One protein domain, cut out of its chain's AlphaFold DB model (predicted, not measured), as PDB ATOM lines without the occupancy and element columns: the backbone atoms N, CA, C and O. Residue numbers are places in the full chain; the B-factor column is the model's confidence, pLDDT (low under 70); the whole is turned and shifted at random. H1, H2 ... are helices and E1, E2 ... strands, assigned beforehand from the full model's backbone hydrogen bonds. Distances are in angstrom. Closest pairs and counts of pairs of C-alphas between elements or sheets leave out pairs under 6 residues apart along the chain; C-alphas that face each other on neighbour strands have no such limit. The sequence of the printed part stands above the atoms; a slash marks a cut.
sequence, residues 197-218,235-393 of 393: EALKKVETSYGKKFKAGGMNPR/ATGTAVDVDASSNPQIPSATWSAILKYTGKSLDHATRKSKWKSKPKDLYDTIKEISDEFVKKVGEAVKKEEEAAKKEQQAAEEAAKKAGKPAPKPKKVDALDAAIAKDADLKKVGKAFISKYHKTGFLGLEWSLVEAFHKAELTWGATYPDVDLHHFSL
ATOM      1  N   GLU A 197      45.910 -14.116 -41.048       96.38
ATOM      2  CA  GLU A 197      45.569 -13.494 -39.769       96.38
ATOM      3  C   GLU A 197      44.175 -13.907 -39.287       96.38
ATOM      4  O   GLU A 197      44.011 -14.250 -38.113       96.38
ATOM      5  N   ALA A 198      43.184 -13.929 -40.184       96.81
ATOM      6  CA  ALA A 198      41.837 -14.385 -39.870       96.81
ATOM      7  C   ALA A 198      41.840 -15.850 -39.405       96.81
ATOM      8  O   ALA A 198      41.325 -16.146 -38.329       96.81
ATOM      9  N   LEU A 199      42.503 -16.758 -40.127       96.31
ATOM     10  CA  LEU A 199      42.614 -18.168 -39.735       96.31
ATOM     11  C   LEU A 199      43.321 -18.354 -38.391       96.31
ATOM     12  O   LEU A 199      42.885 -19.174 -37.590       96.31
ATOM     13  N   LYS A 200      44.348 -17.554 -38.088       96.44
ATOM     14  CA  LYS A 200      44.992 -17.570 -36.768       96.44
ATOM     15  C   LYS A 200      44.016 -17.179 -35.649       96.44
ATOM     16  O   LYS A 200      44.036 -17.783 -34.573       96.44
ATOM     17  N   LYS A 201      43.139 -16.190 -35.888       97.81
ATOM     18  CA  LYS A 201      42.050 -15.842 -34.955       97.81
ATOM     19  C   LYS A 201      41.062 -17.005 -34.812       97.81
ATOM     20  O   LYS A 201      40.672 -17.311 -33.687       97.81
ATOM     21  N   VAL A 202      40.713 -17.678 -35.914       97.88
ATOM     22  CA  VAL A 202      39.839 -18.864 -35.901       97.88
ATOM     23  C   VAL A 202      40.454 -19.983 -35.065       97.88
ATOM     24  O   VAL A 202      39.804 -20.451 -34.140       97.88
ATOM     25  N   GLU A 203      41.705 -20.378 -35.318       97.00
ATOM     26  CA  GLU A 203      42.404 -21.426 -34.554       97.00
ATOM     27  C   GLU A 203      42.437 -21.111 -33.055       97.00
ATOM     28  O   GLU A 203      42.131 -21.970 -32.225       97.00
ATOM     29  N   THR A 204      42.736 -19.855 -32.713       97.31
ATOM     30  CA  THR A 204      42.766 -19.386 -31.322       97.31
ATOM     31  C   THR A 204      41.381 -19.457 -30.675       97.31
ATOM     32  O   THR A 204      41.249 -19.961 -29.562       97.31
ATOM     33  N   SER A 205      40.337 -18.977 -31.360       97.38
ATOM     34  CA  SER A 205      38.967 -18.969 -30.830       97.38
ATOM     35  C   SER A 205      38.335 -20.361 -30.792       97.38
ATOM     36  O   SER A 205      37.469 -20.603 -29.953       97.38
ATOM     37  N   TYR A 206      38.704 -21.246 -31.715       98.12
ATOM     38  CA  TYR A 206      38.139 -22.585 -31.842       98.12
ATOM     39  C   TYR A 206      38.764 -23.570 -30.849       98.12
ATOM     40  O   TYR A 206      38.088 -24.469 -30.352       98.12
ATOM     41  N   GLY A 207      40.060 -23.412 -30.553       96.88
ATOM     42  CA  GLY A 207      40.781 -24.239 -29.581       96.88
ATOM     43  C   GLY A 207      41.022 -25.690 -30.020       96.88
ATOM     44  O   GLY A 207      41.544 -26.489 -29.243       96.88
ATOM     45  N   LYS A 208      40.666 -26.050 -31.258       95.88
ATOM     46  CA  LYS A 208      40.931 -27.357 -31.879       95.88
ATOM     47  C   LYS A 208      41.592 -27.157 -33.245       95.88
ATOM     48  O   LYS A 208      41.550 -26.073 -33.821       95.88
ATOM     49  N   LYS A 209      42.184 -28.220 -33.790       93.88
ATOM     50  CA  LYS A 209      42.685 -28.223 -35.174       93.88
ATOM     51  C   LYS A 209      41.533 -28.447 -36.156       93.88
ATOM     52  O   LYS A 209      40.615 -29.206 -35.859       93.88
ATOM     53  N   PHE A 210      41.620 -27.833 -37.329       94.81
ATOM     54  CA  PHE A 210      40.745 -28.078 -38.477       94.81
ATOM     55  C   PHE A 210      41.578 -28.046 -39.761       94.81
ATOM     56  O   PHE A 210      42.686 -27.510 -39.770       94.81
ATOM     57  N   LYS A 211      41.071 -28.643 -40.845       93.94
ATOM     58  CA  LYS A 211      41.745 -28.630 -42.146       93.94
ATOM     59  C   LYS A 211      41.094 -27.587 -43.043       93.94
ATOM     60  O   LYS A 211      39.967 -27.779 -43.490       93.94
ATOM     61  N   ALA A 212      41.820 -26.511 -43.327       91.62
ATOM     62  CA  ALA A 212      41.430 -25.514 -44.316       91.62
ATOM     63  C   ALA A 212      42.223 -25.713 -45.612       91.62
ATOM     64  O   ALA A 212      43.452 -25.768 -45.598       91.62
ATOM     65  N   GLY A 213      41.520 -25.797 -46.738       86.56
ATOM     66  CA  GLY A 213      42.097 -25.663 -48.071       86.56
ATOM     67  C   GLY A 213      41.583 -24.375 -48.694       86.56
ATOM     68  O   GLY A 213      40.386 -24.223 -48.855       86.56
ATOM     69  N   GLY A 214      42.455 -23.425 -49.024       74.19
ATOM     70  CA  GLY A 214      42.019 -22.147 -49.592       74.19
ATOM     71  C   GLY A 214      42.483 -21.832 -50.995       74.19
ATOM     72  O   GLY A 214      41.697 -21.301 -51.767       74.19
ATOM     73  N   MET A 215      43.723 -22.140 -51.359       83.19
ATOM     74  CA  MET A 215      44.249 -21.591 -52.599       83.19
ATOM     75  C   MET A 215      44.055 -22.518 -53.796       83.19
ATOM     76  O   MET A 215      44.585 -23.627 -53.836       83.19
ATOM     77  N   ASN A 216      43.332 -22.024 -54.799       90.00
ATOM     78  CA  ASN A 216      43.285 -22.626 -56.126       90.00
ATOM     79  C   ASN A 216      43.283 -21.501 -57.175       90.00
ATOM     80  O   ASN A 216      42.272 -20.803 -57.290       90.00
ATOM     81  N   PRO A 217      44.372 -21.290 -57.937       92.69
ATOM     82  CA  PRO A 217      44.502 -20.159 -58.839       92.69
ATOM     83  C   PRO A 217      43.762 -20.473 -60.138       92.69
ATOM     84  O   PRO A 217      44.335 -20.921 -61.129       92.69
ATOM     85  N   ARG A 218      42.444 -20.277 -60.107       94.19
ATOM     86  CA  ARG A 218      41.536 -20.674 -61.181       94.19
ATOM     87  C   ARG A 218      40.408 -19.668 -61.418       94.19
ATOM     88  O   ARG A 218      40.028 -18.940 -60.497       94.19
ATOM     89  N   ALA A 235      41.337 -18.183 -55.639       93.69
ATOM     90  CA  ALA A 235      42.524 -17.789 -56.386       93.69
ATOM     91  C   ALA A 235      43.253 -16.660 -55.650       93.69
ATOM     92  O   ALA A 235      44.438 -16.760 -55.362       93.69
ATOM     93  N   THR A 236      42.528 -15.630 -55.226       91.25
ATOM     94  CA  THR A 236      43.085 -14.473 -54.508       91.25
ATOM     95  C   THR A 236      43.553 -14.786 -53.087       91.25
ATOM     96  O   THR A 236      44.082 -13.906 -52.408       91.25
ATOM     97  N   GLY A 237      43.384 -16.026 -52.612       92.38
ATOM     98  CA  GLY A 237      43.738 -16.409 -51.249       92.38
ATOM     99  C   GLY A 237      42.888 -15.679 -50.208       92.38
ATOM    100  O   GLY A 237      43.365 -15.412 -49.102       92.38
ATOM    101  N   THR A 238      41.658 -15.314 -50.581       94.44
ATOM    102  CA  THR A 238      40.674 -14.612 -49.743       94.44
ATOM    103  C   THR A 238      39.504 -15.514 -49.361       94.44
ATOM    104  O   THR A 238      38.564 -15.044 -48.727       94.44
ATOM    105  N   ALA A 239      39.576 -16.808 -49.689       96.06
ATOM    106  CA  ALA A 239      38.612 -17.812 -49.267       96.06
ATOM    107  C   ALA A 239      39.259 -19.144 -48.861       96.06
ATOM    108  O   ALA A 239      40.368 -19.482 -49.287       96.06
ATOM    109  N   VAL A 240      38.539 -19.905 -48.037       96.19
ATOM    110  CA  VAL A 240      38.897 -21.245 -47.564       96.19
ATOM    111  C   VAL A 240      37.693 -22.174 -47.541       96.19
ATOM    112  O   VAL A 240      36.595 -21.765 -47.188       96.19
ATOM    113  N   ASP A 241      37.934 -23.443 -47.849       96.00
ATOM    114  CA  ASP A 241      37.012 -24.545 -47.624       96.00
ATOM    115  C   ASP A 241      37.525 -25.385 -46.453       96.00
ATOM    116  O   ASP A 241      38.667 -25.863 -46.456       96.00
ATOM    117  N   VAL A 242      36.677 -25.602 -45.455       96.38
ATOM    118  CA  VAL A 242      36.958 -26.540 -44.365       96.38
ATOM    119  C   VAL A 242      36.615 -27.955 -44.823       96.38
ATOM    120  O   VAL A 242      35.534 -28.197 -45.346       96.38
ATOM    121  N   ASP A 243      37.511 -28.923 -44.644       93.00
ATOM    122  CA  ASP A 243      37.252 -30.327 -45.005       93.00
ATOM    123  C   ASP A 243      36.674 -30.491 -46.425       93.00
ATOM    124  O   ASP A 243      35.654 -31.160 -46.622       93.00
ATOM    125  N   ALA A 244      37.323 -29.863 -47.415       88.62
ATOM    126  CA  ALA A 244      36.825 -29.702 -48.785       88.62
ATOM    127  C   ALA A 244      36.205 -30.978 -49.390       88.62
ATOM    128  O   ALA A 244      35.150 -30.903 -50.009       88.62
ATOM    129  N   SER A 245      36.779 -32.164 -49.140       86.69
ATOM    130  CA  SER A 245      36.263 -33.473 -49.596       86.69
ATOM    131  C   SER A 245      34.824 -33.788 -49.158       86.69
ATOM    132  O   SER A 245      34.135 -34.598 -49.781       86.69
ATOM    133  N   SER A 246      34.371 -33.169 -48.072       89.06
ATOM    134  CA  SER A 246      33.041 -33.344 -47.489       89.06
ATOM    135  C   SER A 246      32.109 -32.156 -47.737       89.06
ATOM    136  O   SER A 246      30.935 -32.258 -47.391       89.06
ATOM    137  N   ASN A 247      32.589 -31.097 -48.399       92.38
ATOM    138  CA  ASN A 247      31.852 -29.857 -48.597       92.38
ATOM    139  C   ASN A 247      30.528 -30.081 -49.371       92.38
ATOM    140  O   ASN A 247      30.536 -30.541 -50.524       92.38
ATOM    141  N   PRO A 248      29.371 -29.775 -48.768       94.25
ATOM    142  CA  PRO A 248      28.094 -29.694 -49.456       94.25
ATOM    143  C   PRO A 248      27.951 -28.349 -50.175       94.25
ATOM    144  O   PRO A 248      27.535 -27.356 -49.579       94.25
ATOM    145  N   GLN A 249      28.196 -28.355 -51.490       93.56
ATOM    146  CA  GLN A 249      27.810 -27.249 -52.372       93.56
ATOM    147  C   GLN A 249      26.428 -27.552 -52.972       93.56
ATOM    148  O   GLN A 249      26.230 -28.506 -53.732       93.56
ATOM    149  N   ILE A 250      25.428 -26.782 -52.576       95.88
ATOM    150  CA  ILE A 250      24.019 -27.034 -52.861       95.88
ATOM    151  C   ILE A 250      23.526 -25.952 -53.823       95.88
ATOM    152  O   ILE A 250      23.299 -24.816 -53.397       95.88
ATOM    153  N   PRO A 251      23.315 -26.284 -55.112       95.00
ATOM    154  CA  PRO A 251      22.737 -25.342 -56.058       95.00
ATOM    155  C   PRO A 251      21.402 -24.806 -55.547       95.00
ATOM    156  O   PRO A 251      20.615 -25.543 -54.949       95.00
ATOM    157  N   SER A 252      21.108 -23.547 -55.836       95.50
ATOM    158  CA  SER A 252      19.887 -22.845 -55.425       95.50
ATOM    159  C   SER A 252      18.598 -23.626 -55.724       95.50
ATOM    160  O   SER A 252      17.691 -23.678 -54.888       95.50
ATOM    161  N   ALA A 253      18.521 -24.303 -56.875       96.06
ATOM    162  CA  ALA A 253      17.398 -25.175 -57.226       96.06
ATOM    163  C   ALA A 253      17.275 -26.392 -56.288       96.06
ATOM    164  O   ALA A 253      16.182 -26.696 -55.807       96.06
ATOM    165  N   THR A 254      18.393 -27.055 -55.978       97.38
ATOM    166  CA  THR A 254      18.446 -28.167 -55.019       97.38
ATOM    167  C   THR A 254      18.111 -27.690 -53.609       97.38
ATOM    168  O   THR A 254      17.312 -28.332 -52.934       97.38
ATOM    169  N   TRP A 255      18.634 -26.536 -53.179       98.19
ATOM    170  CA  TRP A 255      18.296 -25.930 -51.888       98.19
ATOM    171  C   TRP A 255      16.792 -25.668 -51.772       98.19
ATOM    172  O   TRP A 255      16.160 -26.051 -50.790       98.19
ATOM    173  N   SER A 256      16.188 -25.108 -52.821       98.19
ATOM    174  CA  SER A 256      14.746 -24.849 -52.885       98.19
ATOM    175  C   SER A 256      13.924 -26.142 -52.825       98.19
ATOM    176  O   SER A 256      12.897 -26.194 -52.147       98.19
ATOM    177  N   ALA A 257      14.386 -27.208 -53.487       98.38
ATOM    178  CA  ALA A 257      13.761 -28.527 -53.407       98.38
ATOM    179  C   ALA A 257      13.860 -29.131 -51.994       98.38
ATOM    180  O   ALA A 257      12.872 -29.676 -51.508       98.38
ATOM    181  N   ILE A 258      15.002 -28.984 -51.309       98.56
ATOM    182  CA  ILE A 258      15.186 -29.422 -49.914       98.56
ATOM    183  C   ILE A 258      14.233 -28.666 -48.986       98.56
ATOM    184  O   ILE A 258      13.536 -29.292 -48.189       98.56
ATOM    185  N   LEU A 259      14.157 -27.337 -49.103       98.50
ATOM    186  CA  LEU A 259      13.236 -26.518 -48.313       98.50
ATOM    187  C   LEU A 259      11.785 -26.963 -48.516       98.50
ATOM    188  O   LEU A 259      11.064 -27.199 -47.547       98.50
ATOM    189  N   LYS A 260      11.377 -27.181 -49.772       98.31
ATOM    190  CA  LYS A 260      10.032 -27.668 -50.090       98.31
ATOM    191  C   LYS A 260       9.763 -29.051 -49.490       98.31
ATOM    192  O   LYS A 260       8.737 -29.241 -48.845       98.31
ATOM    193  N   TYR A 261      10.680 -29.999 -49.679       98.44
ATOM    194  CA  TYR A 261      10.550 -31.370 -49.180       98.44
ATOM    195  C   TYR A 261      10.477 -31.422 -47.645       98.44
ATOM    196  O   TYR A 261       9.649 -32.121 -47.054       98.44
ATOM    197  N   THR A 262      11.298 -30.613 -46.976       98.31
ATOM    198  CA  THR A 262      11.306 -30.498 -45.512       98.31
ATOM    199  C   THR A 262      10.127 -29.688 -44.974       98.31
ATOM    200  O   THR A 262       9.726 -29.910 -43.836       98.31
ATOM    201  N   GLY A 263       9.496 -28.836 -45.788       98.12
ATOM    202  CA  GLY A 263       8.454 -27.902 -45.348       98.12
ATOM    203  C   GLY A 263       9.014 -26.716 -44.552       98.12
ATOM    204  O   GLY A 263       8.273 -26.053 -43.832       98.12
ATOM    205  N   LYS A 264      10.326 -26.472 -44.646       98.19
ATOM    206  CA  LYS A 264      11.037 -25.378 -43.976       98.19
ATOM    207  C   LYS A 264      11.224 -24.199 -44.938       98.19
ATOM    208  O   LYS A 264      11.126 -24.348 -46.154       98.19
ATOM    209  N   SER A 265      11.543 -23.022 -44.404       97.62
ATOM    210  CA  SER A 265      11.864 -21.828 -45.192       97.62
ATOM    211  C   SER A 265      13.160 -21.188 -44.708       97.62
ATOM    212  O   SER A 265      13.384 -21.018 -43.511       97.62
ATOM    213  N   LEU A 266      14.039 -20.855 -45.655       98.25
ATOM    214  CA  LEU A 266      15.281 -20.136 -45.390       98.25
ATOM    215  C   LEU A 266      15.831 -19.558 -46.706       98.25
ATOM    216  O   LEU A 266      16.711 -20.136 -47.354       98.25
ATOM    217  N   ASP A 267      15.259 -18.435 -47.139       97.94
ATOM    218  CA  ASP A 267      15.673 -17.758 -48.369       97.94
ATOM    219  C   ASP A 267      17.040 -17.059 -48.237       97.94
ATOM    220  O   ASP A 267      17.618 -16.926 -47.158       97.94
ATOM    221  N   HIS A 268      17.594 -16.627 -49.367       98.00
ATOM    222  CA  HIS A 268      18.914 -15.997 -49.434       98.00
ATOM    223  C   HIS A 268      19.010 -14.689 -48.624       98.00
ATOM    224  O   HIS A 268      20.011 -14.469 -47.939       98.00
ATOM    225  N   ALA A 269      17.978 -13.839 -48.654       98.12
ATOM    226  CA  ALA A 269      17.981 -12.570 -47.927       98.12
ATOM    227  C   ALA A 269      17.986 -12.796 -46.406       98.12
ATOM    228  O   ALA A 269      18.764 -12.178 -45.677       98.12
ATOM    229  N   THR A 270      17.184 -13.752 -45.942       98.50
ATOM    230  CA  THR A 270      17.114 -14.179 -44.545       98.50
ATOM    231  C   THR A 270      18.442 -14.769 -44.086       98.50
ATOM    232  O   THR A 270      18.909 -14.418 -43.004       98.50
ATOM    233  N   ARG A 271      19.100 -15.605 -44.906       98.50
ATOM    234  CA  ARG A 271      20.436 -16.150 -44.593       98.50
ATOM    235  C   ARG A 271      21.462 -15.039 -44.388       98.50
ATOM    236  O   ARG A 271      22.125 -15.009 -43.356       98.50
ATOM    237  N   LYS A 272      21.532 -14.076 -45.312       98.38
ATOM    238  CA  LYS A 272      22.417 -12.903 -45.191       98.38
ATOM    239  C   LYS A 272      22.137 -12.073 -43.940       98.38
ATOM    240  O   LYS A 272      23.067 -11.692 -43.237       98.38
ATOM    241  N   SER A 273      20.864 -11.801 -43.658       98.44
ATOM    242  CA  SER A 273      20.456 -11.016 -42.488       98.44
ATOM    243  C   SER A 273      20.787 -11.728 -41.172       98.44
ATOM    244  O   SER A 273      21.384 -11.132 -40.271       98.44
ATOM    245  N   LYS A 274      20.468 -13.027 -41.071       98.56
ATOM    246  CA  LYS A 274      20.779 -13.828 -39.883       98.56
ATOM    247  C   LYS A 274      22.278 -14.010 -39.692       98.56
ATOM    248  O   LYS A 274      22.710 -13.931 -38.557       98.56
ATOM    249  N   TRP A 275      23.081 -14.179 -40.745       98.44
ATOM    250  CA  TRP A 275      24.539 -14.259 -40.572       98.44
ATOM    251  C   TRP A 275      25.091 -13.028 -39.851       98.44
ATOM    252  O   TRP A 275      25.834 -13.171 -38.896       98.44
ATOM    253  N   LYS A 276      24.635 -11.832 -40.237       97.94
ATOM    254  CA  LYS A 276      25.090 -10.571 -39.633       97.94
ATOM    255  C   LYS A 276      24.597 -10.347 -38.202       97.94
ATOM    256  O   LYS A 276      25.292  -9.725 -37.412       97.94
ATOM    257  N   SER A 277      23.366 -10.760 -37.893       98.19
ATOM    258  CA  SER A 277      22.680 -10.358 -36.651       98.19
ATOM    259  C   SER A 277      22.486 -11.487 -35.641       98.19
ATOM    260  O   SER A 277      22.445 -11.237 -34.439       98.19
ATOM    261  N   LYS A 278      22.329 -12.722 -36.118       98.50
ATOM    262  CA  LYS A 278      22.003 -13.921 -35.335       98.50
ATOM    263  C   LYS A 278      22.639 -15.169 -35.977       98.50
ATOM    264  O   LYS A 278      21.918 -16.049 -36.459       98.50
ATOM    265  N   PRO A 279      23.982 -15.262 -36.036       98.50
ATOM    266  CA  PRO A 279      24.659 -16.336 -36.765       98.50
ATOM    267  C   PRO A 279      24.354 -17.723 -36.179       98.50
ATOM    268  O   PRO A 279      24.234 -18.688 -36.934       98.50
ATOM    269  N   LYS A 280      24.118 -17.817 -34.860       98.62
ATOM    270  CA  LYS A 280      23.667 -19.056 -34.211       98.62
ATOM    271  C   LYS A 280      22.294 -19.496 -34.713       98.62
ATOM    272  O   LYS A 280      22.141 -20.648 -35.103       98.62
ATOM    273  N   ASP A 281      21.332 -18.575 -34.795       98.69
ATOM    274  CA  ASP A 281      19.999 -18.874 -35.329       98.69
ATOM    275  C   ASP A 281      20.072 -19.340 -36.787       98.69
ATOM    276  O   ASP A 281      19.287 -20.197 -37.195       98.69
ATOM    277  N   LEU A 282      20.980 -18.779 -37.599       98.75
ATOM    278  CA  LEU A 282      21.207 -19.257 -38.966       98.75
ATOM    279  C   LEU A 282      21.697 -20.706 -38.964       98.75
ATOM    280  O   LEU A 282      21.103 -21.543 -39.642       98.75
ATOM    281  N   TYR A 283      22.754 -20.986 -38.201       98.75
ATOM    282  CA  TYR A 283      23.325 -22.323 -38.079       98.75
ATOM    283  C   TYR A 283      22.276 -23.339 -37.614       98.75
ATOM    284  O   TYR A 283      22.096 -24.368 -38.262       98.75
ATOM    285  N   ASP A 284      21.529 -23.024 -36.553       98.69
ATOM    286  CA  ASP A 284      20.490 -23.903 -36.013       98.69
ATOM    287  C   ASP A 284      19.371 -24.137 -37.028       98.69
ATOM    288  O   ASP A 284      18.946 -25.272 -37.217       98.69
ATOM    289  N   THR A 285      18.957 -23.099 -37.767       98.69
ATOM    290  CA  THR A 285      17.947 -23.265 -38.827       98.69
ATOM    291  C   THR A 285      18.450 -24.216 -39.922       98.69
ATOM    292  O   THR A 285      17.707 -25.089 -40.365       98.69
ATOM    293  N   ILE A 286      19.706 -24.084 -40.368       98.62
ATOM    294  CA  ILE A 286      20.293 -24.985 -41.379       98.62
ATOM    295  C   ILE A 286      20.404 -26.408 -40.829       98.62
ATOM    296  O   ILE A 286      20.087 -27.364 -41.542       98.62
ATOM    297  N   LYS A 287      20.800 -26.553 -39.559       98.56
ATOM    298  CA  LYS A 287      20.855 -27.844 -38.876       98.56
ATOM    299  C   LYS A 287      19.486 -28.515 -38.840       98.56
ATOM    300  O   LYS A 287      19.375 -29.667 -39.241       98.56
ATOM    301  N   GLU A 288      18.446 -27.793 -38.436       98.62
ATOM    302  CA  GLU A 288      17.077 -28.308 -38.423       98.62
ATOM    303  C   GLU A 288      16.608 -28.760 -39.809       98.62
ATOM    304  O   GLU A 288      15.951 -29.791 -39.925       98.62
ATOM    305  N   ILE A 289      16.931 -28.007 -40.868       98.75
ATOM    306  CA  ILE A 289      16.597 -28.398 -42.247       98.75
ATOM    307  C   ILE A 289      17.329 -29.694 -42.620       98.75
ATOM    308  O   ILE A 289      16.723 -30.594 -43.199       98.75
ATOM    309  N   SER A 290      18.616 -29.802 -42.282       98.62
ATOM    310  CA  SER A 290      19.427 -31.001 -42.525       98.62
ATOM    311  C   SER A 290      18.885 -32.225 -41.778       98.62
ATOM    312  O   SER A 290      18.743 -33.295 -42.370       98.62
ATOM    313  N   ASP A 291      18.540 -32.071 -40.502       98.56
ATOM    314  CA  ASP A 291      18.025 -33.154 -39.662       98.56
ATOM    315  C   ASP A 291      16.620 -33.598 -40.123       98.56
ATOM    316  O   ASP A 291      16.352 -34.795 -40.250       98.56
ATOM    317  N   GLU A 292      15.736 -32.652 -40.463       98.69
ATOM    318  CA  GLU A 292      14.401 -32.950 -41.004       98.69
ATOM    319  C   GLU A 292      14.483 -33.631 -42.379       98.69
ATOM    320  O   GLU A 292      13.694 -34.528 -42.680       98.69
ATOM    321  N   PHE A 293      15.463 -33.254 -43.208       98.62
ATOM    322  CA  PHE A 293      15.737 -33.928 -44.476       98.62
ATOM    323  C   PHE A 293      16.103 -35.401 -44.255       98.62
ATOM    324  O   PHE A 293      15.479 -36.276 -44.853       98.62
ATOM    325  N   VAL A 294      17.062 -35.686 -43.366       98.69
ATOM    326  CA  VAL A 294      17.469 -37.061 -43.013       98.69
ATOM    327  C   VAL A 294      16.282 -37.872 -42.514       98.69
ATOM    328  O   VAL A 294      16.043 -38.979 -42.996       98.69
ATOM    329  N   LYS A 295      15.506 -37.306 -41.585       98.62
ATOM    330  CA  LYS A 295      14.326 -37.958 -41.018       98.62
ATOM    331  C   LYS A 295      13.317 -38.339 -42.104       98.62
ATOM    332  O   LYS A 295      12.955 -39.510 -42.204       98.62
ATOM    333  N   LYS A 296      12.906 -37.384 -42.945       98.62
ATOM    334  CA  LYS A 296      11.904 -37.623 -43.996       98.62
ATOM    335  C   LYS A 296      12.375 -38.618 -45.051       98.62
ATOM    336  O   LYS A 296      11.610 -39.504 -45.432       98.62
ATOM    337  N   VAL A 297      13.638 -38.533 -45.485       98.44
ATOM    338  CA  VAL A 297      14.181 -39.532 -46.418       98.44
ATOM    339  C   VAL A 297      14.241 -40.908 -45.754       98.44
ATOM    340  O   VAL A 297      13.861 -41.893 -46.379       98.44
ATOM    341  N   GLY A 298      14.649 -40.993 -44.485       98.31
ATOM    342  CA  GLY A 298      14.661 -42.243 -43.723       98.31
ATOM    343  C   GLY A 298      13.277 -42.886 -43.596       98.31
ATOM    344  O   GLY A 298      13.139 -44.090 -43.805       98.31
ATOM    345  N   GLU A 299      12.237 -42.093 -43.325       98.31
ATOM    346  CA  GLU A 299      10.842 -42.552 -43.303       98.31
ATOM    347  C   GLU A 299      10.390 -43.072 -44.677       98.31
ATOM    348  O   GLU A 299       9.779 -44.142 -44.763       98.31
ATOM    349  N   ALA A 300      10.734 -42.362 -45.757       98.06
ATOM    350  CA  ALA A 300      10.421 -42.780 -47.121       98.06
ATOM    351  C   ALA A 300      11.126 -44.096 -47.496       98.06
ATOM    352  O   ALA A 300      10.482 -45.011 -48.003       98.06
ATOM    353  N   VAL A 301      12.421 -44.231 -47.185       98.06
ATOM    354  CA  VAL A 301      13.197 -45.465 -47.406       98.06
ATOM    355  C   VAL A 301      12.599 -46.626 -46.615       98.06
ATOM    356  O   VAL A 301      12.344 -47.685 -47.183       98.06
ATOM    357  N   LYS A 302      12.300 -46.428 -45.325       97.56
ATOM    358  CA  LYS A 302      11.720 -47.470 -44.466       97.56
ATOM    359  C   LYS A 302      10.372 -47.968 -44.994       97.56
ATOM    360  O   LYS A 302      10.120 -49.171 -44.999       97.56
ATOM    361  N   LYS A 303       9.517 -47.063 -45.480       97.38
ATOM    362  CA  LYS A 303       8.232 -47.424 -46.099       97.38
ATOM    363  C   LYS A 303       8.421 -48.335 -47.315       97.38
ATOM    364  O   LYS A 303       7.663 -49.287 -47.493       97.38
ATOM    365  N   GLU A 304       9.437 -48.067 -48.129       96.69
ATOM    366  CA  GLU A 304       9.763 -48.880 -49.302       96.69
ATOM    367  C   GLU A 304      10.397 -50.226 -48.931       96.69
ATOM    368  O   GLU A 304      10.053 -51.247 -49.527       96.69
ATOM    369  N   GLU A 305      11.235 -50.273 -47.893       95.12
ATOM    370  CA  GLU A 305      11.743 -51.534 -47.339       95.12
ATOM    371  C   GLU A 305      10.610 -52.428 -46.814       95.12
ATOM    372  O   GLU A 305      10.598 -53.635 -47.058       95.12
ATOM    373  N   GLU A 306       9.641 -51.856 -46.094       95.94
ATOM    374  CA  GLU A 306       8.472 -52.583 -45.594       95.94
ATOM    375  C   GLU A 306       7.567 -53.069 -46.732       95.94
ATOM    376  O   GLU A 306       7.076 -54.199 -46.683       95.94
ATOM    377  N   ALA A 307       7.365 -52.252 -47.771       94.44
ATOM    378  CA  ALA A 307       6.611 -52.644 -48.957       94.44
ATOM    379  C   ALA A 307       7.280 -53.817 -49.691       94.44
ATOM    380  O   ALA A 307       6.614 -54.808 -49.989       94.44
ATOM    381  N   ALA A 308       8.600 -53.752 -49.899       93.19
ATOM    382  CA  ALA A 308       9.365 -54.820 -50.537       93.19
ATOM    383  C   ALA A 308       9.330 -56.126 -49.722       93.19
ATOM    384  O   ALA A 308       9.150 -57.205 -50.289       93.19
ATOM    385  N   LYS A 309       9.434 -56.043 -48.386       92.88
ATOM    386  CA  LYS A 309       9.300 -57.212 -47.496       92.88
ATOM    387  C   LYS A 309       7.918 -57.858 -47.603       92.88
ATOM    388  O   LYS A 309       7.835 -59.079 -47.699       92.88
ATOM    389  N   LYS A 310       6.844 -57.060 -47.619       94.31
ATOM    390  CA  LYS A 310       5.465 -57.564 -47.773       94.31
ATOM    391  C   LYS A 310       5.245 -58.224 -49.135       94.31
ATOM    392  O   LYS A 310       4.635 -59.286 -49.198       94.31
ATOM    393  N   GLU A 311       5.761 -57.629 -50.210       92.81
ATOM    394  CA  GLU A 311       5.686 -58.206 -51.559       92.81
ATOM    395  C   GLU A 311       6.432 -59.545 -51.638       92.81
ATOM    396  O   GLU A 311       5.899 -60.520 -52.167       92.81
ATOM    397  N   GLN A 312       7.629 -59.625 -51.049       91.44
ATOM    398  CA  GLN A 312       8.394 -60.868 -50.984       91.44
ATOM    399  C   GLN A 312       7.654 -61.953 -50.191       91.44
ATOM    400  O   GLN A 312       7.534 -63.075 -50.677       91.44
ATOM    401  N   GLN A 313       7.119 -61.624 -49.012       93.19
ATOM    402  CA  GLN A 313       6.344 -62.569 -48.199       93.19
ATOM    403  C   GLN A 313       5.119 -63.094 -48.959       93.19
ATOM    404  O   GLN A 313       4.892 -64.301 -49.007       93.19
ATOM    405  N   ALA A 314       4.373 -62.211 -49.631       93.50
ATOM    406  CA  ALA A 314       3.234 -62.609 -50.454       93.50
ATOM    407  C   ALA A 314       3.649 -63.518 -51.627       93.50
ATOM    408  O   ALA A 314       2.963 -64.495 -51.936       93.50
ATOM    409  N   ALA A 315       4.786 -63.232 -52.270       91.94
ATOM    410  CA  ALA A 315       5.320 -64.045 -53.359       91.94
ATOM    411  C   ALA A 315       5.797 -65.432 -52.885       91.94
ATOM    412  O   ALA A 315       5.567 -66.431 -53.571       91.94
ATOM    413  N   GLU A 316       6.421 -65.514 -51.708       93.44
ATOM    414  CA  GLU A 316       6.830 -66.772 -51.069       93.44
ATOM    415  C   GLU A 316       5.619 -67.634 -50.686       93.44
ATOM    416  O   GLU A 316       5.587 -68.831 -50.989       93.44
ATOM    417  N   GLU A 317       4.581 -67.035 -50.094       94.44
ATOM    418  CA  GLU A 317       3.330 -67.731 -49.775       94.44
ATOM    419  C   GLU A 317       2.616 -68.249 -51.031       94.44
ATOM    420  O   GLU A 317       2.132 -69.386 -51.049       94.44
ATOM    421  N   ALA A 318       2.571 -67.447 -52.098       93.44
ATOM    422  CA  ALA A 318       1.984 -67.848 -53.373       93.44
ATOM    423  C   ALA A 318       2.760 -69.006 -54.028       93.44
ATOM    424  O   ALA A 318       2.149 -69.962 -54.510       93.44
ATOM    425  N   ALA A 319       4.097 -68.968 -53.999       93.25
ATOM    426  CA  ALA A 319       4.939 -70.046 -54.517       93.25
ATOM    427  C   ALA A 319       4.735 -71.354 -53.738       93.25
ATOM    428  O   ALA A 319       4.561 -72.412 -54.349       93.25
ATOM    429  N   LYS A 320       4.648 -71.267 -52.402       93.69
ATOM    430  CA  LYS A 320       4.363 -72.412 -51.527       93.69
ATOM    431  C   LYS A 320       3.009 -73.048 -51.844       93.69
ATOM    432  O   LYS A 320       2.932 -74.268 -51.959       93.69
ATOM    433  N   LYS A 321       1.956 -72.243 -52.044       94.25
ATOM    434  CA  LYS A 321       0.622 -72.738 -52.444       94.25
ATOM    435  C   LYS A 321       0.621 -73.392 -53.829       94.25
ATOM    436  O   LYS A 321      -0.143 -74.320 -54.056       94.25
ATOM    437  N   ALA A 322       1.481 -72.936 -54.739       94.56
ATOM    438  CA  ALA A 322       1.598 -73.470 -56.095       94.56
ATOM    439  C   ALA A 322       2.565 -74.665 -56.229       94.56
ATOM    440  O   ALA A 322       2.774 -75.137 -57.347       94.56
ATOM    441  N   GLY A 323       3.202 -75.121 -55.141       94.62
ATOM    442  CA  GLY A 323       4.225 -76.173 -55.191       94.62
ATOM    443  C   GLY A 323       5.483 -75.779 -55.979       94.62
ATOM    444  O   GLY A 323       6.205 -76.648 -56.464       94.62
ATOM    445  N   LYS A 324       5.738 -74.476 -56.147       93.00
ATOM    446  CA  LYS A 324       6.887 -73.940 -56.888       93.00
ATOM    447  C   LYS A 324       7.975 -73.457 -55.924       93.00
ATOM    448  O   LYS A 324       7.657 -73.026 -54.814       93.00
ATOM    449  N   PRO A 325       9.256 -73.483 -56.332       88.12
ATOM    450  CA  PRO A 325      10.324 -72.878 -55.545       88.12
ATOM    451  C   PRO A 325      10.069 -71.378 -55.350       88.12
ATOM    452  O   PRO A 325       9.586 -70.700 -56.260       88.12
ATOM    453  N   ALA A 326      10.404 -70.871 -54.161       86.44
ATOM    454  CA  ALA A 326      10.257 -69.458 -53.831       86.44
ATOM    455  C   ALA A 326      11.040 -68.581 -54.829       86.44
ATOM    456  O   ALA A 326      12.200 -68.889 -55.139       86.44
ATOM    457  N   PRO A 327      10.438 -67.498 -55.351       83.62
ATOM    458  CA  PRO A 327      11.147 -66.577 -56.223       83.62
ATOM    459  C   PRO A 327      12.307 -65.932 -55.462       83.62
ATOM    460  O   PRO A 327      12.189 -65.587 -54.288       83.62
ATOM    461  N   LYS A 328      13.449 -65.761 -56.136       86.00
ATOM    462  CA  LYS A 328      14.589 -65.064 -55.531       86.00
ATOM    463  C   LYS A 328      14.184 -63.624 -55.188       86.00
ATOM    464  O   LYS A 328      13.595 -62.963 -56.049       86.00
ATOM    465  N   PRO A 329      14.545 -63.111 -53.998       78.50
ATOM    466  CA  PRO A 329      14.262 -61.732 -53.635       78.50
ATOM    467  C   PRO A 329      14.872 -60.782 -54.661       78.50
ATOM    468  O   PRO A 329      16.081 -60.798 -54.918       78.50
ATOM    469  N   LYS A 330      14.027 -59.936 -55.252       78.69
ATOM    470  CA  LYS A 330      14.488 -58.834 -56.086       78.69
ATOM    471  C   LYS A 330      15.110 -57.811 -55.140       78.69
ATOM    472  O   LYS A 330      14.402 -57.211 -54.340       78.69
ATOM    473  N   LYS A 331      16.433 -57.625 -55.201       79.06
ATOM    474  CA  LYS A 331      17.117 -56.532 -54.491       79.06
ATOM    475  C   LYS A 331      16.683 -55.206 -55.116       79.06
ATOM    476  O   LYS A 331      17.338 -54.703 -56.021       79.06
ATOM    477  N   VAL A 332      15.538 -54.693 -54.690       80.75
ATOM    478  CA  VAL A 332      15.134 -53.322 -54.984       80.75
ATOM    479  C   VAL A 332      15.876 -52.437 -53.992       80.75
ATOM    480  O   VAL A 332      15.792 -52.655 -52.785       80.75
ATOM    481  N   ASP A 333      16.640 -51.478 -54.501       94.88
ATOM    482  CA  ASP A 333      17.220 -50.438 -53.664       94.88
ATOM    483  C   ASP A 333      16.071 -49.549 -53.158       94.88
ATOM    484  O   ASP A 333      15.398 -48.870 -53.938       94.88
ATOM    485  N   ALA A 334      15.797 -49.617 -51.853       95.94
ATOM    486  CA  ALA A 334      14.687 -48.900 -51.233       95.94
ATOM    487  C   ALA A 334      14.832 -47.375 -51.354       95.94
ATOM    488  O   ALA A 334      13.825 -46.672 -51.426       95.94
ATOM    489  N   LEU A 335      16.064 -46.860 -51.441       97.19
ATOM    490  CA  LEU A 335      16.305 -45.444 -51.690       97.19
ATOM    491  C   LEU A 335      15.892 -45.061 -53.110       97.19
ATOM    492  O   LEU A 335      15.193 -44.066 -53.296       97.19
ATOM    493  N   ASP A 336      16.261 -45.867 -54.103       96.88
ATOM    494  CA  ASP A 336      15.840 -45.631 -55.487       96.88
ATOM    495  C   ASP A 336      14.320 -45.715 -55.649       96.88
ATOM    496  O   ASP A 336      13.729 -44.893 -56.354       96.88
ATOM    497  N   ALA A 337      13.673 -46.661 -54.964       96.62
ATOM    498  CA  ALA A 337      12.217 -46.771 -54.946       96.62
ATOM    499  C   ALA A 337      11.557 -45.535 -54.309       96.62
ATOM    500  O   ALA A 337      10.600 -44.994 -54.874       96.62
ATOM    501  N   ALA A 338      12.098 -45.041 -53.189       97.62
ATOM    502  CA  ALA A 338      11.596 -43.848 -52.511       97.62
ATOM    503  C   ALA A 338      11.725 -42.602 -53.401       97.62
ATOM    504  O   ALA A 338      10.760 -41.859 -53.580       97.62
ATOM    505  N   ILE A 339      12.885 -42.417 -54.040       97.50
ATOM    506  CA  ILE A 339      13.133 -41.312 -54.980       97.50
ATOM    507  C   ILE A 339      12.199 -41.393 -56.193       97.50
ATOM    508  O   ILE A 339      11.733 -40.366 -56.685       97.50
ATOM    509  N   ALA A 340      11.925 -42.594 -56.706       97.12
ATOM    510  CA  ALA A 340      11.058 -42.769 -57.867       97.12
ATOM    511  C   ALA A 340       9.586 -42.431 -57.572       97.12
ATOM    512  O   ALA A 340       8.889 -41.950 -58.469       97.12
ATOM    513  N   LYS A 341       9.121 -42.676 -56.340       97.19
ATOM    514  CA  LYS A 341       7.724 -42.481 -55.919       97.19
ATOM    515  C   LYS A 341       7.423 -41.083 -55.377       97.19
ATOM    516  O   LYS A 341       6.273 -40.658 -55.451       97.19
ATOM    517  N   ASP A 342       8.419 -40.366 -54.859       97.31
ATOM    518  CA  ASP A 342       8.243 -39.023 -54.300       97.31
ATOM    519  C   ASP A 342       8.732 -37.935 -55.273       97.31
ATOM    520  O   ASP A 342       9.926 -37.773 -55.542       97.31
ATOM    521  N   ALA A 343       7.783 -37.165 -55.815       97.25
ATOM    522  CA  ALA A 343       8.061 -36.159 -56.835       97.25
ATOM    523  C   ALA A 343       8.889 -34.968 -56.321       97.25
ATOM    524  O   ALA A 343       9.581 -34.329 -57.117       97.25
ATOM    525  N   ASP A 344       8.813 -34.642 -55.029       96.88
ATOM    526  CA  ASP A 344       9.589 -33.550 -54.443       96.88
ATOM    527  C   ASP A 344      10.986 -34.028 -54.043       96.88
ATOM    528  O   ASP A 344      11.964 -33.334 -54.328       96.88
ATOM    529  N   LEU A 345      11.117 -35.258 -53.537       96.44
ATOM    530  CA  LEU A 345      12.419 -35.882 -53.314       96.44
ATOM    531  C   LEU A 345      13.198 -36.038 -54.630       96.44
ATOM    532  O   LEU A 345      14.382 -35.714 -54.699       96.44
ATOM    533  N   LYS A 346      12.530 -36.431 -55.723       97.19
ATOM    534  CA  LYS A 346      13.149 -36.530 -57.056       97.19
ATOM    535  C   LYS A 346      13.802 -35.220 -57.515       97.19
ATOM    536  O   LYS A 346      14.840 -35.267 -58.177       97.19
ATOM    537  N   LYS A 347      13.234 -34.063 -57.150       97.50
ATOM    538  CA  LYS A 347      13.778 -32.734 -57.495       97.50
ATOM    539  C   LYS A 347      15.041 -32.376 -56.714       97.50
ATOM    540  O   LYS A 347      15.825 -31.574 -57.208       97.50
ATOM    541  N   VAL A 348      15.260 -32.961 -55.533       97.62
ATOM    542  CA  VAL A 348      16.513 -32.777 -54.778       97.62
ATOM    543  C   VAL A 348      17.689 -33.394 -55.548       97.62
ATOM    544  O   VAL A 348      18.761 -32.800 -55.636       97.62
ATOM    545  N   GLY A 349      17.463 -34.552 -56.173       96.56
ATOM    546  CA  GLY A 349      18.432 -35.235 -57.027       96.56
ATOM    547  C   GLY A 349      19.117 -36.418 -56.340       96.56
ATOM    548  O   GLY A 349      19.643 -36.314 -55.231       96.56
ATOM    549  N   LYS A 350      19.151 -37.560 -57.040       96.31
ATOM    550  CA  LYS A 350      19.626 -38.851 -56.510       96.31
ATOM    551  C   LYS A 350      21.036 -38.795 -55.922       96.31
ATOM    552  O   LYS A 350      21.265 -39.372 -54.861       96.31
ATOM    553  N   ALA A 351      21.969 -38.109 -56.580       94.94
ATOM    554  CA  ALA A 351      23.356 -38.027 -56.122       94.94
ATOM    555  C   ALA A 351      23.480 -37.330 -54.757       94.94
ATOM    556  O   ALA A 351      24.150 -37.840 -53.862       94.94
ATOM    557  N   PHE A 352      22.772 -36.210 -54.575       96.50
ATOM    558  CA  PHE A 352      22.755 -35.477 -53.311       96.50
ATOM    559  C   PHE A 352      22.153 -36.327 -52.187       96.50
ATOM    560  O   PHE A 352      22.755 -36.487 -51.127       96.50
ATOM    561  N   ILE A 353      20.992 -36.935 -52.446       97.81
ATOM    562  CA  ILE A 353      20.291 -37.772 -51.467       97.81
ATOM    563  C   ILE A 353      21.162 -38.963 -51.062       97.81
ATOM    564  O   ILE A 353      21.346 -39.219 -49.875       97.81
ATOM    565  N   SER A 354      21.757 -39.661 -52.032       96.56
ATOM    566  CA  SER A 354      22.624 -40.816 -51.768       96.56
ATOM    567  C   SER A 354      23.771 -40.460 -50.821       96.56
ATOM    568  O   SER A 354      24.085 -41.250 -49.933       96.56
ATOM    569  N   LYS A 355      24.341 -39.256 -50.962       96.19
ATOM    570  CA  LYS A 355      25.441 -38.771 -50.122       96.19
ATOM    571  C   LYS A 355      24.993 -38.381 -48.708       96.19
ATOM    572  O   LYS A 355      25.693 -38.710 -47.760       96.19
ATOM    573  N   TYR A 356      23.848 -37.710 -48.558       97.50
ATOM    574  CA  TYR A 356      23.505 -37.020 -47.304       97.50
ATOM    575  C   TYR A 356      22.287 -37.567 -46.545       97.50
ATOM    576  O   TYR A 356      22.053 -37.150 -45.416       97.50
ATOM    577  N   HIS A 357      21.516 -38.517 -47.090       97.12
ATOM    578  CA  HIS A 357      20.285 -38.995 -46.433       97.12
ATOM    579  C   HIS A 357      20.493 -39.687 -45.078       97.12
ATOM    580  O   HIS A 357      19.527 -39.839 -44.342       97.12
ATOM    581  N   LYS A 358      21.715 -40.131 -44.753       96.94
ATOM    582  CA  LYS A 358      22.018 -40.795 -43.470       96.94
ATOM    583  C   LYS A 358      22.635 -39.866 -42.433       96.94
ATOM    584  O   LYS A 358      22.426 -40.069 -41.245       96.94
ATOM    585  N   THR A 359      23.428 -38.896 -42.875       96.75
ATOM    586  CA  THR A 359      24.276 -38.068 -42.000       96.75
ATOM    587  C   THR A 359      23.849 -36.609 -41.958       96.75
ATOM    588  O   THR A 359      24.337 -35.859 -41.122       96.75
ATOM    589  N   GLY A 360      22.973 -36.191 -42.872       97.44
ATOM    590  CA  GLY A 360      22.706 -34.784 -43.121       97.44
ATOM    591  C   GLY A 360      23.824 -34.142 -43.932       97.44
ATOM    592  O   GLY A 360      24.819 -34.785 -44.276       97.44
ATOM    593  N   PHE A 361      23.627 -32.870 -44.262       97.31
ATOM    594  CA  PHE A 361      24.565 -32.075 -45.050       97.31
ATOM    595  C   PHE A 361      25.218 -30.942 -44.247       97.31
ATOM    596  O   PHE A 361      26.095 -30.289 -44.778       97.31
ATOM    597  N   LEU A 362      24.859 -30.685 -42.984       97.44
ATOM    598  CA  LEU A 362      25.627 -29.756 -42.141       97.44
ATOM    599  C   LEU A 362      26.650 -30.534 -41.302       97.44
ATOM    600  O   LEU A 362      26.289 -31.119 -40.282       97.44
ATOM    601  N   GLY A 363      27.908 -30.563 -41.754       95.50
ATOM    602  CA  GLY A 363      28.985 -31.327 -41.109       95.50
ATOM    603  C   GLY A 363      29.839 -30.546 -40.103       95.50
ATOM    604  O   GLY A 363      30.435 -31.157 -39.219       95.50
ATOM    605  N   LEU A 364      29.907 -29.217 -40.218       97.25
ATOM    606  CA  LEU A 364      30.719 -28.383 -39.326       97.25
ATOM    607  C   LEU A 364      30.025 -28.163 -37.983       97.25
ATOM    608  O   LEU A 364      28.824 -27.912 -37.946       97.25
ATOM    609  N   GLU A 365      30.786 -28.191 -36.888       97.88
ATOM    610  CA  GLU A 365      30.269 -27.836 -35.564       97.88
ATOM    611  C   GLU A 365      30.111 -26.318 -35.392       97.88
ATOM    612  O   GLU A 365      30.893 -25.527 -35.927       97.88
ATOM    613  N   TRP A 366      29.120 -25.905 -34.595       98.44
ATOM    614  CA  TRP A 366      28.833 -24.488 -34.352       98.44
ATOM    615  C   TRP A 366      30.053 -23.718 -33.838       98.44
ATOM    616  O   TRP A 366      30.313 -22.625 -34.322       98.44
ATOM    617  N   SER A 367      30.823 -24.285 -32.907       98.56
ATOM    618  CA  SER A 367      32.032 -23.658 -32.351       98.56
ATOM    619  C   SER A 367      33.035 -23.244 -33.427       98.56
ATOM    620  O   SER A 367      33.680 -22.206 -33.287       98.56
ATOM    621  N   LEU A 368      33.156 -24.019 -34.510       98.56
ATOM    622  CA  LEU A 368      34.022 -23.669 -35.633       98.56
ATOM    623  C   LEU A 368      33.421 -22.522 -36.446       98.56
ATOM    624  O   LEU A 368      34.085 -21.518 -36.681       98.56
ATOM    625  N   VAL A 369      32.148 -22.644 -36.832       98.56
ATOM    626  CA  VAL A 369      31.430 -21.610 -37.599       98.56
ATOM    627  C   VAL A 369      31.410 -20.272 -36.847       98.56
ATOM    628  O   VAL A 369      31.600 -19.214 -37.443       98.56
ATOM    629  N   GLU A 370      31.243 -20.310 -35.527       98.69
ATOM    630  CA  GLU A 370      31.311 -19.148 -34.646       98.69
ATOM    631  C   GLU A 370      32.703 -18.510 -34.646       98.69
ATOM    632  O   GLU A 370      32.813 -17.285 -34.700       98.69
ATOM    633  N   ALA A 371      33.767 -19.316 -34.603       98.62
ATOM    634  CA  ALA A 371      35.136 -18.816 -34.669       98.62
ATOM    635  C   ALA A 371      35.410 -18.109 -36.007       98.62
ATOM    636  O   ALA A 371      35.989 -17.022 -36.009       98.62
ATOM    637  N   PHE A 372      34.918 -18.660 -37.124       98.56
ATOM    638  CA  PHE A 372      34.946 -18.004 -38.437       98.56
ATOM    639  C   PHE A 372      34.181 -16.674 -38.440       98.56
ATOM    640  O   PHE A 372      34.721 -15.660 -38.874       98.56
ATOM    641  N   HIS A 373      32.966 -16.643 -37.884       98.56
ATOM    642  CA  HIS A 373      32.189 -15.406 -37.749       98.56
ATOM    643  C   HIS A 373      32.928 -14.340 -36.922       98.56
ATOM    644  O   HIS A 373      32.963 -13.172 -37.296       98.56
ATOM    645  N   LYS A 374      33.536 -14.726 -35.791       98.12
ATOM    646  CA  LYS A 374      34.322 -13.822 -34.927       98.12
ATOM    647  C   LYS A 374      35.582 -13.289 -35.609       98.12
ATOM    648  O   LYS A 374      36.063 -12.226 -35.231       98.12
ATOM    649  N   ALA A 375      36.108 -14.014 -36.591       98.00
ATOM    650  CA  ALA A 375      37.190 -13.562 -37.456       98.00
ATOM    651  C   ALA A 375      36.700 -12.703 -38.639       98.00
ATOM    652  O   ALA A 375      37.486 -12.436 -39.542       98.00
ATOM    653  N   GLU A 376      35.431 -12.273 -38.618       98.00
ATOM    654  CA  GLU A 376      34.783 -11.419 -39.624       98.00
ATOM    655  C   GLU A 376      34.662 -12.065 -41.012       98.00
ATOM    656  O   GLU A 376      34.450 -11.378 -42.005       98.00
ATOM    657  N   LEU A 377      34.734 -13.397 -41.084       98.12
ATOM    658  CA  LEU A 377      34.600 -14.130 -42.340       98.12
ATOM    659  C   LEU A 377      33.122 -14.312 -42.716       98.12
ATOM    660  O   LEU A 377      32.256 -14.556 -41.872       98.12
ATOM    661  N   THR A 378      32.813 -14.227 -44.005       98.25
ATOM    662  CA  THR A 378      31.494 -14.522 -44.564       98.25
ATOM    663  C   THR A 378      31.346 -16.020 -44.800       98.25
ATOM    664  O   THR A 378      32.158 -16.630 -45.486       98.25
ATOM    665  N   TRP A 379      30.279 -16.626 -44.275       98.50
ATOM    666  CA  TRP A 379      29.975 -18.038 -44.510       98.50
ATOM    667  C   TRP A 379      29.268 -18.242 -45.860       98.50
ATOM    668  O   TRP A 379      28.289 -17.546 -46.159       98.50
ATOM    669  N   GLY A 380      29.685 -19.239 -46.646       97.81
ATOM    670  CA  GLY A 380      29.067 -19.612 -47.927       97.81
ATOM    671  C   GLY A 380      27.607 -20.073 -47.807       97.81
ATOM    672  O   GLY A 380      26.849 -20.059 -48.780       97.81
ATOM    673  N   ALA A 381      27.128 -20.338 -46.587       98.06
ATOM    674  CA  ALA A 381      25.700 -20.453 -46.297       98.06
ATOM    675  C   ALA A 381      24.902 -19.180 -46.627       98.06
ATOM    676  O   ALA A 381      23.674 -19.222 -46.640       98.06
ATOM    677  N   THR A 382      25.547 -18.047 -46.894       98.12
ATOM    678  CA  THR A 382      24.899 -16.784 -47.271       98.12
ATOM    679  C   THR A 382      24.827 -16.549 -48.778       98.12
ATOM    680  O   THR A 382      24.287 -15.526 -49.192       98.12
ATOM    681  N   TYR A 383      25.336 -17.463 -49.608       96.56
ATOM    682  CA  TYR A 383      25.381 -17.310 -51.066       96.56
ATOM    683  C   TYR A 383      24.110 -17.845 -51.751       96.56
ATOM    684  O   TYR A 383      23.375 -18.635 -51.149       96.56
ATOM    685  N   PRO A 384      23.791 -17.443 -52.998       94.88
ATOM    686  CA  PRO A 384      22.650 -17.998 -53.733       94.88
ATOM    687  C   PRO A 384      22.692 -19.529 -53.812       94.88
ATOM    688  O   PRO A 384      21.738 -20.182 -53.383       94.88
ATOM    689  N   ASP A 385      23.817 -20.065 -54.281       94.75
ATOM    690  CA  ASP A 385      24.170 -21.474 -54.165       94.75
ATOM    691  C   ASP A 385      24.866 -21.658 -52.818       94.75
ATOM    692  O   ASP A 385      25.851 -20.985 -52.525       94.75
ATOM    693  N   VAL A 386      24.300 -22.501 -51.962       97.12
ATOM    694  CA  VAL A 386      24.780 -22.689 -50.591       97.12
ATOM    695  C   VAL A 386      26.100 -23.449 -50.634       97.12
ATOM    696  O   VAL A 386      26.154 -24.530 -51.210       97.12
ATOM    697  N   ASP A 387      27.123 -22.942 -49.961       96.31
ATOM    698  CA  ASP A 387      28.379 -23.660 -49.751       96.31
ATOM    699  C   ASP A 387      28.680 -23.702 -48.246       96.31
ATOM    700  O   ASP A 387      29.032 -22.694 -47.633       96.31
ATOM    701  N   LEU A 388      28.424 -24.848 -47.607       97.69
ATOM    702  CA  LEU A 388      28.403 -24.917 -46.141       97.69
ATOM    703  C   LEU A 388      29.786 -25.000 -45.504       97.69
ATOM    704  O   LEU A 388      29.873 -24.831 -44.288       97.69
ATOM    705  N   HIS A 389      30.842 -25.275 -46.268       97.00
ATOM    706  CA  HIS A 389      32.198 -25.325 -45.722       97.00
ATOM    707  C   HIS A 389      33.093 -24.181 -46.209       97.00
ATOM    708  O   HIS A 389      34.231 -24.073 -45.752       97.00
ATOM    709  N   HIS A 390      32.576 -23.328 -47.087       97.25
ATOM    710  CA  HIS A 390      33.276 -22.169 -47.606       97.25
ATOM    711  C   HIS A 390      33.185 -20.956 -46.678       97.25
ATOM    712  O   HIS A 390      32.107 -20.611 -46.183       97.25
ATOM    713  N   PHE A 391      34.307 -20.263 -46.508       97.94
ATOM    714  CA  PHE A 391      34.404 -18.985 -45.812       97.94
ATOM    715  C   PHE A 391      35.292 -18.022 -46.594       97.94
ATOM    716  O   PHE A 391      36.385 -18.399 -47.015       97.94
ATOM    717  N   SER A 392      34.855 -16.774 -46.742       97.12
ATOM    718  CA  SER A 392      35.603 -15.711 -47.424       97.12
ATOM    719  C   SER A 392      35.816 -14.507 -46.511       97.12
ATOM    720  O   SER A 392      35.068 -14.335 -45.550       97.12
ATOM    721  N   LEU A 393      36.812 -13.674 -46.814       95.06
ATOM    722  CA  LEU A 393      36.899 -12.313 -46.259       95.06
ATOM    723  C   LEU A 393      35.685 -11.460 -46.655       95.06
ATOM    724  O   LEU A 393      35.004 -11.812 -47.653       95.06
TER     725      LEU A 393
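Overview. This is residues 197 to 218 and 235 to 393 of the 393 residues of an uncharacterized protein of Phycisphaeraceae bacterium (UniProt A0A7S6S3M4). One very long, straight helix, H4, makes the long axis, and shorter helices and loops gather along its first part, while its far part, after residue 308, reaches beyond them as an arm. Near the beginning of H4 lie H3 and H8, with H1 on H8 and a small sheet of E1 and E2; further along it are H2, H5, H6 and H7, and residues 322 to 333 fold back from the arm's tip toward H5. The printed part has 181 residues, in the order H1 E1 H2 H3 H4 H5 H6 H7 H8 E2, with the sheet E1 - E2 antiparallel. The class is mostly helix. The whole is loose, with a radius of gyration of the C-alphas of 21.5 A, and its outline is a rod of 77 by 32 by 29 A.

Along the chain. H1 holds residues 197 to 206, 14.2 A long, beginning at C-alpha 197 (45.569, -13.494, -39.769). E1 is residues 239 to 242, 10.1 A; H2 252 to 262, 15.2 A; H3 268 to 277, 14.5 A. H4, residues 279 to 321, runs 63.3 A from C-alpha 279 (24.659, -16.336, -36.765) to C-alpha 321 (0.622, -72.738, -52.444). H5 is residues 334 to 341, H6 343 to 348, H7 350 to 356, and H8 366 to 374, 12.0 A. E2, residues 390 to 392, ends at C-alpha 392 (35.603, -15.711, -47.424).

Arrangement. The hub is H4, touching four helices. With residues 281 to 282 alone it touches H3, closest C-alphas Leu 282 and Lys 274, 5.5 A. With residues 279 to 283 alone it touches H8 at a shallow tilt of 30 degrees, opposite ways, closest C-alphas Tyr 283 and Trp 366, 7.0 A. With residues 289 to 296 alone it touches H2, closest C-alphas Phe 293 and Thr 262, 5.7 A. With residues 297 to 308 alone it touches H5, about perpendicular at 82 degrees, closest C-alphas Glu 304 and Ala 334, 5.3 A. H6 touches H2, closest C-alphas Val 348 and Thr 254, 5.0 A. H7 only just touches H5, with 3 pairs of C-alphas within 8 A, closest Lys 350 and Ile 339, 7.1 A. H1 touches H8, closest C-alphas Val 202 and Ala 371, 4.9 A. E1 and E2 are antiparallel at 152 degrees, with N 240 and O 391 within hydrogen-bond range at 2.8 A. Every O i to N i+4 pair is within range in H1, H2, H3, H4, H5, H7 and H8; H6 has 0 of 2, and 2 of 3 O i to N i+3 pairs.

Size, cuts and confidence. The C-alphas farthest apart, Glu 197 and Gly 323, are 76.7 A apart. Residues 219 to 234 are not printed; C-alphas 218 and 235 are 5.7 A apart across the cut. The links H4 to H5 and H8 to E2 are long. No printed residue of this model has a pLDDT under 70.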